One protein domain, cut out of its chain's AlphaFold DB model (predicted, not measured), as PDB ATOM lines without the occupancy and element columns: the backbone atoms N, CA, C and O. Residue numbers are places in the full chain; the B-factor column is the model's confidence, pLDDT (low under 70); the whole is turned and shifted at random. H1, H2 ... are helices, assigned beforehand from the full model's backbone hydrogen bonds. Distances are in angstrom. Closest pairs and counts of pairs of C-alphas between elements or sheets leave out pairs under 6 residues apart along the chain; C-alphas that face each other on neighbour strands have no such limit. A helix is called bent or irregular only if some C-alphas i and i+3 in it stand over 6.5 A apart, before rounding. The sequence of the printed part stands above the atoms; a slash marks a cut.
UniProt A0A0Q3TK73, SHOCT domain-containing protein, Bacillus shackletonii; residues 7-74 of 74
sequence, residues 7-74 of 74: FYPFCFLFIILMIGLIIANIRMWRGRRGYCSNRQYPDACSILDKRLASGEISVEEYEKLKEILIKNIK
ATOM      1  N   PHE A   7     -11.888  50.712 -26.626       57.75
ATOM      2  CA  PHE A   7     -13.243  50.251 -26.967       57.75
ATOM      3  C   PHE A   7     -13.902  49.421 -25.846       57.75
ATOM      4  O   PHE A   7     -15.111  49.490 -25.629       57.75
ATOM      5  N   TYR A   8     -13.098  48.690 -25.068       62.94
ATOM      6  CA  TYR A   8     -13.561  47.846 -23.962       62.94
ATOM      7  C   TYR A   8     -14.312  48.576 -22.831       62.94
ATOM      8  O   TYR A   8     -15.359  48.068 -22.419       62.94
ATOM      9  N   PRO A   9     -13.865  49.745 -22.324       69.38
ATOM     10  CA  PRO A   9     -14.583  50.411 -21.236       69.38
ATOM     11  C   PRO A   9     -15.969  50.911 -21.666       69.38
ATOM     12  O   PRO A   9     -16.905  50.885 -20.868       69.38
ATOM     13  N   PHE A  10     -16.138  51.296 -22.936       72.19
ATOM     14  CA  PHE A  10     -17.418  51.774 -23.459       72.19
ATOM     15  C   PHE A  10     -18.449  50.645 -23.586       72.19
ATOM     16  O   PHE A  10     -19.597  50.803 -23.170       72.19
ATOM     17  N   CYS A  11     -18.033  49.477 -24.087       74.94
ATOM     18  CA  CYS A  11     -18.896  48.297 -24.145       74.94
ATOM     19  C   CYS A  11     -19.317  47.824 -22.748       74.94
ATOM     20  O   CYS A  11     -20.471  47.457 -22.543       74.94
ATOM     21  N   PHE A  12     -18.409  47.870 -21.772       82.50
ATOM     22  CA  PHE A  12     -18.706  47.455 -20.404       82.50
ATOM     23  C   PHE A  12     -19.753  48.357 -19.732       82.50
ATOM     24  O   PHE A  12     -20.726  47.859 -19.161       82.50
ATOM     25  N   LEU A  13     -19.612  49.681 -19.866       84.69
ATOM     26  CA  LEU A  13     -20.603  50.637 -19.362       84.69
ATOM     27  C   LEU A  13     -21.969  50.453 -20.033       84.69
ATOM     28  O   LEU A  13     -22.998  50.496 -19.359       84.69
ATOM     29  N   PHE A  14     -21.983  50.192 -21.342       85.81
ATOM     30  CA  PHE A  14     -23.212  49.928 -22.083       85.81
ATOM     31  C   PHE A  14     -23.935  48.667 -21.587       85.81
ATOM     32  O   PHE A  14     -25.150  48.689 -21.401       85.81
ATOM     33  N   ILE A  15     -23.198  47.587 -21.306       87.88
ATOM     34  CA  ILE A  15     -23.762  46.337 -20.775       87.88
ATOM     35  C   ILE A  15     -24.363  46.548 -19.381       87.88
ATOM     36  O   ILE A  15     -25.488  46.111 -19.134       87.88
ATOM     37  N   ILE A  16     -23.665  47.256 -18.486       89.88
ATOM     38  CA  ILE A  16     -24.188  47.578 -17.148       89.88
ATOM     39  C   ILE A  16     -25.492  48.377 -17.255       89.88
ATOM     40  O   ILE A  16     -26.467  48.072 -16.564       89.88
ATOM     41  N   LEU A  17     -25.531  49.369 -18.146       91.06
ATOM     42  CA  LEU A  17     -26.715  50.189 -18.378       91.06
ATOM     43  C   LEU A  17     -27.887  49.358 -18.927       91.06
ATOM     44  O   LEU A  17     -29.015  49.494 -18.453       91.06
ATOM     45  N   MET A  18     -27.617  48.449 -19.869       90.38
ATOM     46  CA  MET A  18     -28.609  47.518 -20.419       90.38
ATOM     47  C   MET A  18     -29.197  46.598 -19.344       90.38
ATOM     48  O   MET A  18     -30.417  46.469 -19.243       90.38
ATOM     49  N   ILE A  19     -28.351  46.008 -18.496       90.88
ATOM     50  CA  ILE A  19     -28.787  45.155 -17.381       90.88
ATOM     51  C   ILE A  19     -29.658  45.957 -16.405       90.88
ATOM     52  O   ILE A  19     -30.727  45.492 -16.003       90.88
ATOM     53  N   GLY A  20     -29.249  47.185 -16.070       91.69
ATOM     54  CA  GLY A  20     -30.034  48.092 -15.234       91.69
ATOM     55  C   GLY A  20     -31.414  48.392 -15.825       91.69
ATOM     56  O   GLY A  20     -32.413  48.333 -15.105       91.69
ATOM     57  N   LEU A  21     -31.493  48.634 -17.138       89.31
ATOM     58  CA  LEU A  21     -32.751  48.870 -17.849       89.31
ATOM     59  C   LEU A  21     -33.667  47.641 -17.803       89.31
ATOM     60  O   LEU A  21     -34.856  47.783 -17.532       89.31
ATOM     61  N   ILE A  22     -33.124  46.440 -18.020       87.81
ATOM     62  CA  ILE A  22     -33.887  45.184 -17.961       87.81
ATOM     63  C   ILE A  22     -34.453  44.977 -16.551       87.81
ATOM     64  O   ILE A  22     -35.647  44.720 -16.394       87.81
ATOM     65  N   ILE A  23     -33.635  45.158 -15.510       87.56
ATOM     66  CA  ILE A  23     -34.076  45.027 -14.113       87.56
ATOM     67  C   ILE A  23     -35.135  46.083 -13.773       87.56
ATOM     68  O   ILE A  23     -36.143  45.759 -13.141       87.56
ATOM     69  N   ALA A  24     -34.941  47.333 -14.202       84.50
ATOM     70  CA  ALA A  24     -35.902  48.413 -14.006       84.50
ATOM     71  C   ALA A  24     -37.224  48.132 -14.733       84.50
ATOM     72  O   ALA A  24     -38.287  48.351 -14.157       84.50
ATOM     73  N   ASN A  25     -37.176  47.586 -15.949       82.81
ATOM     74  CA  ASN A  25     -38.353  47.207 -16.723       82.81
ATOM     75  C   ASN A  25     -39.123  46.065 -16.037       82.81
ATOM     76  O   ASN A  25     -40.325  46.189 -15.818       82.81
ATOM     77  N   ILE A  26     -38.428  45.023 -15.560       80.31
ATOM     78  CA  ILE A  26     -39.028  43.918 -14.792       80.31
ATOM     79  C   ILE A  26     -39.635  44.420 -13.473       80.31
ATOM     80  O   ILE A  26     -40.749  44.032 -13.114       80.31
ATOM     81  N   ARG A  27     -38.933  45.292 -12.735       78.00
ATOM     82  CA  ARG A  27     -39.439  45.909 -11.494       78.00
ATOM     83  C   ARG A  27     -40.658  46.785 -11.764       78.00
ATOM     84  O   ARG A  27     -41.631  46.702 -11.020       78.00
ATOM     85  N   MET A  28     -40.628  47.581 -12.828       70.06
ATOM     86  CA  MET A  28     -41.736  48.441 -13.234       70.06
ATOM     87  C   MET A  28     -42.939  47.613 -13.695       70.06
ATOM     88  O   MET A  28     -44.065  47.952 -13.344       70.06
ATOM     89  N   TRP A  29     -42.730  46.490 -14.386       61.38
ATOM     90  CA  TRP A  29     -43.803  45.556 -14.733       61.38
ATOM     91  C   TRP A  29     -44.357  44.801 -13.524       61.38
ATOM     92  O   TRP A  29     -45.572  44.643 -13.428       61.38
ATOM     93  N   ARG A  30     -43.525  44.409 -12.551       60.97
ATOM     94  CA  ARG A  30     -44.012  43.854 -11.272       60.97
ATOM     95  C   ARG A  30     -44.783  44.886 -10.446       60.97
ATOM     96  O   ARG A  30     -45.789  44.522  -9.849       60.97
ATOM     97  N   GLY A  31     -44.362  46.150 -10.443       56.03
ATOM     98  CA  GLY A  31     -45.052  47.244  -9.747       56.03
ATOM     99  C   GLY A  31     -46.340  47.706 -10.439       56.03
ATOM    100  O   GLY A  31     -47.293  48.099  -9.772       56.03
ATOM    101  N   ARG A  32     -46.416  47.610 -11.774       53.16
ATOM    102  CA  ARG A  32     -47.604  47.984 -12.562       53.16
ATOM    103  C   ARG A  32     -48.705  46.926 -12.602       53.16
ATOM    104  O   ARG A  32     -49.829  47.279 -12.943       53.16
ATOM    105  N   ARG A  33     -48.454  45.682 -12.169       51.91
ATOM    106  CA  ARG A  33     -49.529  44.689 -11.944       51.91
ATOM    107  C   ARG A  33     -50.533  45.112 -10.856       51.91
ATOM    108  O   ARG A  33     -51.576  44.487 -10.739       51.91
ATOM    109  N   GLY A  34     -50.247  46.175 -10.094       51.03
ATOM    110  CA  GLY A  34     -51.180  46.786  -9.138       51.03
ATOM    111  C   GLY A  34     -52.017  47.955  -9.677       51.03
ATOM    112  O   GLY A  34     -52.860  48.459  -8.947       51.03
ATOM    113  N   TYR A  35     -51.814  48.398 -10.925       44.78
ATOM    114  CA  TYR A  35     -52.527  49.545 -11.510       44.78
ATOM    115  C   TYR A  35     -53.451  49.131 -12.664       44.78
ATOM    116  O   TYR A  35     -53.491  49.772 -13.708       44.78
ATOM    117  N   CYS A  36     -54.248  48.085 -12.452       45.06
ATOM    118  CA  CYS A  36     -55.565  47.998 -13.080       45.06
ATOM    119  C   CYS A  36     -56.595  48.469 -12.052       45.06
ATOM    120  O   CYS A  36     -57.279  47.681 -11.406       45.06
ATOM    121  N   SER A  37     -56.664  49.785 -11.869       51.41
ATOM    122  CA  SER A  37     -57.856  50.403 -11.307       51.41
ATOM    123  C   SER A  37     -58.913  50.426 -12.406       51.41
ATOM    124  O   SER A  37     -58.669  51.021 -13.456       51.41
ATOM    125  N   ASN A  38     -60.054  49.767 -12.162       42.03
ATOM    126  CA  ASN A  38     -61.403  50.350 -12.277       42.03
ATOM    127  C   ASN A  38     -62.472  49.358 -12.797       42.03
ATOM    128  O   ASN A  38     -62.858  49.425 -13.960       42.03
ATOM    129  N   ARG A  39     -62.978  48.465 -11.924       40.09
ATOM    130  CA  ARG A  39     -64.420  48.149 -11.745       40.09
ATOM    131  C   ARG A  39     -64.614  46.959 -10.798       40.09
ATOM    132  O   ARG A  39     -64.454  45.822 -11.202       40.09
ATOM    133  N   GLN A  40     -64.991  47.255  -9.556       45.31
ATOM    134  CA  GLN A  40     -65.893  46.511  -8.653       45.31
ATOM    135  C   GLN A  40     -65.789  44.985  -8.412       45.31
ATOM    136  O   GLN A  40     -66.496  44.506  -7.531       45.31
ATOM    137  N   TYR A  41     -64.952  44.216  -9.097       48.41
ATOM    138  CA  TYR A  41     -64.764  42.787  -8.859       48.41
ATOM    139  C   TYR A  41     -63.276  42.466  -8.999       48.41
ATOM    140  O   TYR A  41     -62.680  42.832 -10.013       48.41
ATOM    141  N   PRO A  42     -62.638  41.809  -8.016       52.28
ATOM    142  CA  PRO A  42     -61.348  41.198  -8.277       52.28
ATOM    143  C   PRO A  42     -61.582  40.156  -9.368       52.28
ATOM    144  O   PRO A  42     -62.288  39.173  -9.147       52.28
ATOM    145  N   ASP A  43     -61.046  40.421 -10.559       63.66
ATOM    146  CA  ASP A  43     -61.091  39.504 -11.690       63.66
ATOM    147  C   ASP A  43     -60.650  38.140 -11.165       63.66
ATOM    148  O   ASP A  43     -59.541  38.021 -10.638       63.66
ATOM    149  N   ALA A  44     -61.516  37.130 -11.198       65.06
ATOM    150  CA  ALA A  44     -61.230  35.847 -10.555       65.06
ATOM    151  C   ALA A  44     -59.919  35.232 -11.088       65.06
ATOM    152  O   ALA A  44     -59.189  34.575 -10.345       65.06
ATOM    153  N   CYS A  45     -59.559  35.563 -12.333       65.50
ATOM    154  CA  CYS A  45     -58.261  35.291 -12.946       65.50
ATOM    155  C   CYS A  45     -57.073  35.892 -12.169       65.50
ATOM    156  O   CYS A  45     -56.071  35.217 -11.976       65.50
ATOM    157  N   SER A  46     -57.184  37.122 -11.663       68.38
ATOM    158  CA  SER A  46     -56.129  37.776 -10.871       68.38
ATOM    159  C   SER A  46     -55.893  37.102  -9.514       68.38
ATOM    160  O   SER A  46     -54.757  37.031  -9.039       68.38
ATOM    161  N   ILE A  47     -56.951  36.557  -8.899       76.75
ATOM    162  CA  ILE A  47     -56.845  35.750  -7.674       76.75
ATOM    163  C   ILE A  47     -56.168  34.416  -7.998       76.75
ATOM    164  O   ILE A  47     -55.272  33.993  -7.267       76.75
ATOM    165  N   LEU A  48     -56.557  33.785  -9.108       71.62
ATOM    166  CA  LEU A  48     -55.967  32.537  -9.587       71.62
ATOM    167  C   LEU A  48     -54.463  32.682  -9.866       71.62
ATOM    168  O   LEU A  48     -53.665  31.890  -9.374       71.62
ATOM    169  N   ASP A  49     -54.069  33.738 -10.580       70.56
ATOM    170  CA  ASP A  49     -52.670  34.041 -10.898       70.56
ATOM    171  C   ASP A  49     -51.839  34.259  -9.627       70.56
ATOM    172  O   ASP A  49     -50.695  33.810  -9.527       70.56
ATOM    173  N   LYS A  50     -52.418  34.931  -8.622       72.88
ATOM    174  CA  LYS A  50     -51.760  35.154  -7.330       72.88
ATOM    175  C   LYS A  50     -51.567  33.845  -6.557       72.88
ATOM    176  O   LYS A  50     -50.518  33.658  -5.939       72.88
ATOM    177  N   ARG A  51     -52.545  32.936  -6.603       72.12
ATOM    178  CA  ARG A  51     -52.460  31.604  -5.978       72.12
ATOM    179  C   ARG A  51     -51.437  30.704  -6.666       72.12
ATOM    180  O   ARG A  51     -50.646  30.055  -5.992       72.12
ATOM    181  N   LEU A  52     -51.366  30.740  -7.996       70.19
ATOM    182  CA  LEU A  52     -50.346  30.009  -8.750       70.19
ATOM    183  C   LEU A  52     -48.938  30.529  -8.425       70.19
ATOM    184  O   LEU A  52     -48.028  29.757  -8.142       70.19
ATOM    185  N   ALA A  53     -48.762  31.853  -8.393       71.69
ATOM    186  CA  ALA A  53     -47.477  32.475  -8.075       71.69
ATOM    187  C   ALA A  53     -47.019  32.247  -6.621       71.69
ATOM    188  O   ALA A  53     -45.828  32.368  -6.335       71.69
ATOM    189  N   SER A  54     -47.947  31.947  -5.709       74.44
ATOM    190  CA  SER A  54     -47.645  31.583  -4.318       74.44
ATOM    191  C   SER A  54     -47.445  30.079  -4.116       74.44
ATOM    192  O   SER A  54     -47.051  29.678  -3.023       74.44
ATOM    193  N   GLY A  55     -47.663  29.256  -5.150       72.00
ATOM    194  CA  GLY A  55     -47.577  27.797  -5.058       72.00
ATOM    195  C   GLY A  55     -48.707  27.166  -4.241       72.00
ATOM    196  O   GLY A  55     -48.599  26.008  -3.860       72.00
ATOM    197  N   GLU A  56     -49.774  27.922  -3.956       77.56
ATOM    198  CA  GLU A  56     -50.959  27.439  -3.231       77.56
ATOM    199  C   GLU A  56     -51.799  26.493  -4.102       77.56
ATOM    200  O   GLU A  56     -52.541  25.665  -3.583       77.56
ATOM    201  N   ILE A  57     -51.663  26.606  -5.427       78.44
ATOM    202  CA  ILE A  57     -52.310  25.739  -6.413       78.44
ATOM    203  C   ILE A  57     -51.289  25.235  -7.429       78.44
ATOM    204  O   ILE A  57     -50.342  25.941  -7.792       78.44
ATOM    205  N   SER A  58     -51.511  24.015  -7.905       75.31
ATOM    206  CA  SER A  58     -50.750  23.423  -9.003       75.31
ATOM    207  C   SER A  58     -51.116  24.044 -10.357       75.31
ATOM    208  O   SER A  58     -52.160  24.685 -10.526       75.31
ATOM    209  N   VAL A  59     -50.257  23.833 -11.358       73.88
ATOM    210  CA  VAL A  59     -50.514  24.277 -12.738       73.88
ATOM    211  C   VAL A  59     -51.758  23.581 -13.304       73.88
ATOM    212  O   VAL A  59     -52.547  24.214 -14.003       73.88
ATOM    213  N   GLU A  60     -51.991  22.312 -12.948       76.38
ATOM    214  CA  GLU A  60     -53.154  21.562 -13.432       76.38
ATOM    215  C   GLU A  60     -54.480  22.102 -12.868       76.38
ATOM    216  O   GLU A  60     -55.498  22.130 -13.564       76.38
ATOM    217  N   GLU A  61     -54.493  22.544 -11.609       75.44
ATOM    218  CA  GLU A  61     -55.671  23.158 -10.981       75.44
ATOM    219  C   GLU A  61     -55.967  24.546 -11.549       75.44
ATOM    220  O   GLU A  61     -57.133  24.909 -11.729       75.44
ATOM    221  N   TYR A  62     -54.920  25.304 -11.882       76.56
ATOM    222  CA  TYR A  62     -55.055  26.607 -12.524       76.56
ATOM    223  C   TYR A  62     -55.772  26.505 -13.876       76.56
ATOM    224  O   TYR A  62     -56.712  27.261 -14.132       76.56
ATOM    225  N   GLU A  63     -55.382  25.551 -14.728       74.75
ATOM    226  CA  GLU A  63     -55.998  25.401 -16.051       74.75
ATOM    227  C   GLU A  63     -57.481  25.022 -15.964       74.75
ATOM    228  O   GLU A  63     -58.311  25.643 -16.631       74.75
ATOM    229  N   LYS A  64     -57.838  24.090 -15.070       81.25
ATOM    230  CA  LYS A  64     -59.236  23.683 -14.849       81.25
ATOM    231  C   LYS A  64     -60.110  24.848 -14.392       81.25
ATOM    232  O   LYS A  64     -61.211  25.050 -14.900       81.25
ATOM    233  N   LEU A  65     -59.627  25.626 -13.425       80.00
ATOM    234  CA  LEU A  65     -60.376  26.756 -12.876       80.00
ATOM    235  C   LEU A  65     -60.526  27.884 -13.903       80.00
ATOM    236  O   LEU A  65     -61.597  28.485 -14.002       80.00
ATOM    237  N   LYS A  66     -59.491  28.129 -14.711       77.50
ATOM    238  CA  LYS A  66     -59.531  29.092 -15.815       77.50
ATOM    239  C   LYS A  66     -60.534  28.684 -16.896       77.50
ATOM    240  O   LYS A  66     -61.290  29.531 -17.371       77.50
ATOM    241  N   GLU A  67     -60.586  27.406 -17.256       79.56
ATOM    242  CA  GLU A  67     -61.537  26.888 -18.244       79.56
ATOM    243  C   GLU A  67     -62.992  27.040 -17.773       79.56
ATOM    244  O   GLU A  67     -63.847  27.515 -18.523       79.56
ATOM    245  N   ILE A  68     -63.272  26.726 -16.503       80.75
ATOM    246  CA  ILE A  68     -64.600  26.897 -15.890       80.75
ATOM    247  C   ILE A  68     -65.020  28.372 -15.871       80.75
ATOM    248  O   ILE A  68     -66.181  28.692 -16.138       80.75
ATOM    249  N   LEU A  69     -64.083  29.273 -15.571       75.38
ATOM    250  CA  LEU A  69     -64.310  30.718 -15.575       75.38
ATOM    251  C   LEU A  69     -64.683  31.234 -16.966       75.38
ATOM    252  O   LEU A  69     -65.667  31.953 -17.105       75.38
ATOM    253  N   ILE A  70     -63.950  30.819 -18.000       73.69
ATOM    254  CA  ILE A  70     -64.228  31.203 -19.391       73.69
ATOM    255  C   ILE A  70     -65.576  30.636 -19.857       73.69
ATOM    256  O   ILE A  70     -66.330  31.319 -20.549       73.69
ATOM    257  N   LYS A  71     -65.905  29.402 -19.456       73.81
ATOM    258  CA  LYS A  71     -67.156  28.733 -19.828       73.81
ATOM    259  C   LYS A  71     -68.399  29.374 -19.202       73.81
ATOM    260  O   LYS A  71     -69.437  29.371 -19.845       73.81
ATOM    261  N   ASN A  72     -68.303  29.918 -17.987       65.94
ATOM    262  CA  ASN A  72     -69.425  30.569 -17.292       65.94
ATOM    263  C   ASN A  72     -69.668  32.031 -17.705       65.94
ATOM    264  O   ASN A  72     -70.682  32.607 -17.321       65.94
ATOM    265  N   ILE A  73     -68.743  32.645 -18.444       61.69
ATOM    266  CA  ILE A  73     -68.883  34.021 -18.949       61.69
ATOM    267  C   ILE A  73     -69.575  34.050 -20.332       61.69
ATOM    268  O   ILE A  73     -69.973  35.120 -20.792       61.69
ATOM    269  N   LYS A  74     -69.735  32.890 -20.988       46.72
ATOM    270  CA  LYS A  74     -70.362  32.729 -22.310       46.72
ATOM    271  C   LYS A  74     -71.827  32.319 -22.198       46.72
ATOM    272  O   LYS A  74     -72.617  32.821 -23.027       46.72
TER     273      LYS A  74
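What this domain is: This is residues 7 to 74 of the 74 residues of the protein "SHOCT domain-containing protein" of Bacillus shackletonii (UniProt A0A0Q3TK73). One long single helix, H1, sticks out as an arm from a small head, which is a helical hairpin of two shorter helices, H2 and H3, lying side by side. A long link with no named element joins arm and head, and H1 touches neither of the two helices of the head. The printed part has 68 residues with three named helices, in the order H1, H2, H3 along the chain, and no named strand; the class is all helix, with 50 of the 68 printed residues in the helices. The whole is extended, with a radius of gyration of the C-alphas of 19.0 A, and the C-alphas span 60 by 30 by 22 A along their three main axes, the arm making much of the longest span.

How they stand to each other: H1, residues 7 to 32, is the longest helix, and it stands free along its whole length: no C-alpha of residues 7 to 32 has another C-alpha, 8 or more residues away along the chain, within 10 A. After it comes a long link of 11 residues, in which residues 34 to 43 stand free as well. This link leads to H2, residues 44 to 53, and H1 and H2 are apart, with no C-alpha of the one within 8 A of the other. H3, residues 59 to 72, is likewise apart from H1. H2 and H3 touch, with 8 pairs of C-alphas within 8 A. Their closest C-alphas are those of Leu 48 and Tyr 62, 6.7 A apart, and the two centres are 11.1 A apart. Their lines stand at a shallow tilt of 3 degrees, and they run opposite ways. The link between them is tight, with 5 residues, and the two form a helical hairpin. Along the backbone, every O i to N i+4 pair inside H1, H2 and H3 is within hydrogen-bond range.

Where its parts are: H1 has 26 residues and measures 37.3 A from its first to its last C-alpha. It begins at C-alpha 7, Phe, at (-13.243, 50.251, -26.967) and ends at C-alpha 32, Arg, at (-47.604, 47.984, -12.562); its N-to-C direction is (-0.92, -0.11, 0.37), with its largest component along x. H3 has 14 residues and measures 20.4 A, from Val 59 to Asn 72, whose C-alpha is at (-69.425, 30.569, -17.292). H2 has 10 residues and measures 14.4 A, from Ala 44, with its C-alpha at (-61.230, 35.847, -10.555), to Ala 53. Along H2 the x values rise to -47.477 at C-alpha 53, while along H3 they run back from -50.514 at C-alpha 59. None of the three helices is bent or irregular.

The domain as a whole: The two C-alphas farthest apart are those of Phe 7 and Asn 72, 60.3 A; from the first to the last printed C-alpha, Phe 7 to Lys 74, it is 59.9 A. The printed part runs from residue 7 to residue 74, the last residue of the chain, and has no cut. Of its two links, that from H1 to H2 is long and that from H2 to H3 is tight. The mean pLDDT of the printed part is 70.8, with means of 78 for H1, 70 for H2 and 76 for H3. The model's confidence is low, under 70, in 24 residues: 7 to 9, 29 to 46 and 72 to 74. The stretch from 29 to 46 takes in the long link, together with residues 29 to 32 of H1 and residues 44 to 46 of H2.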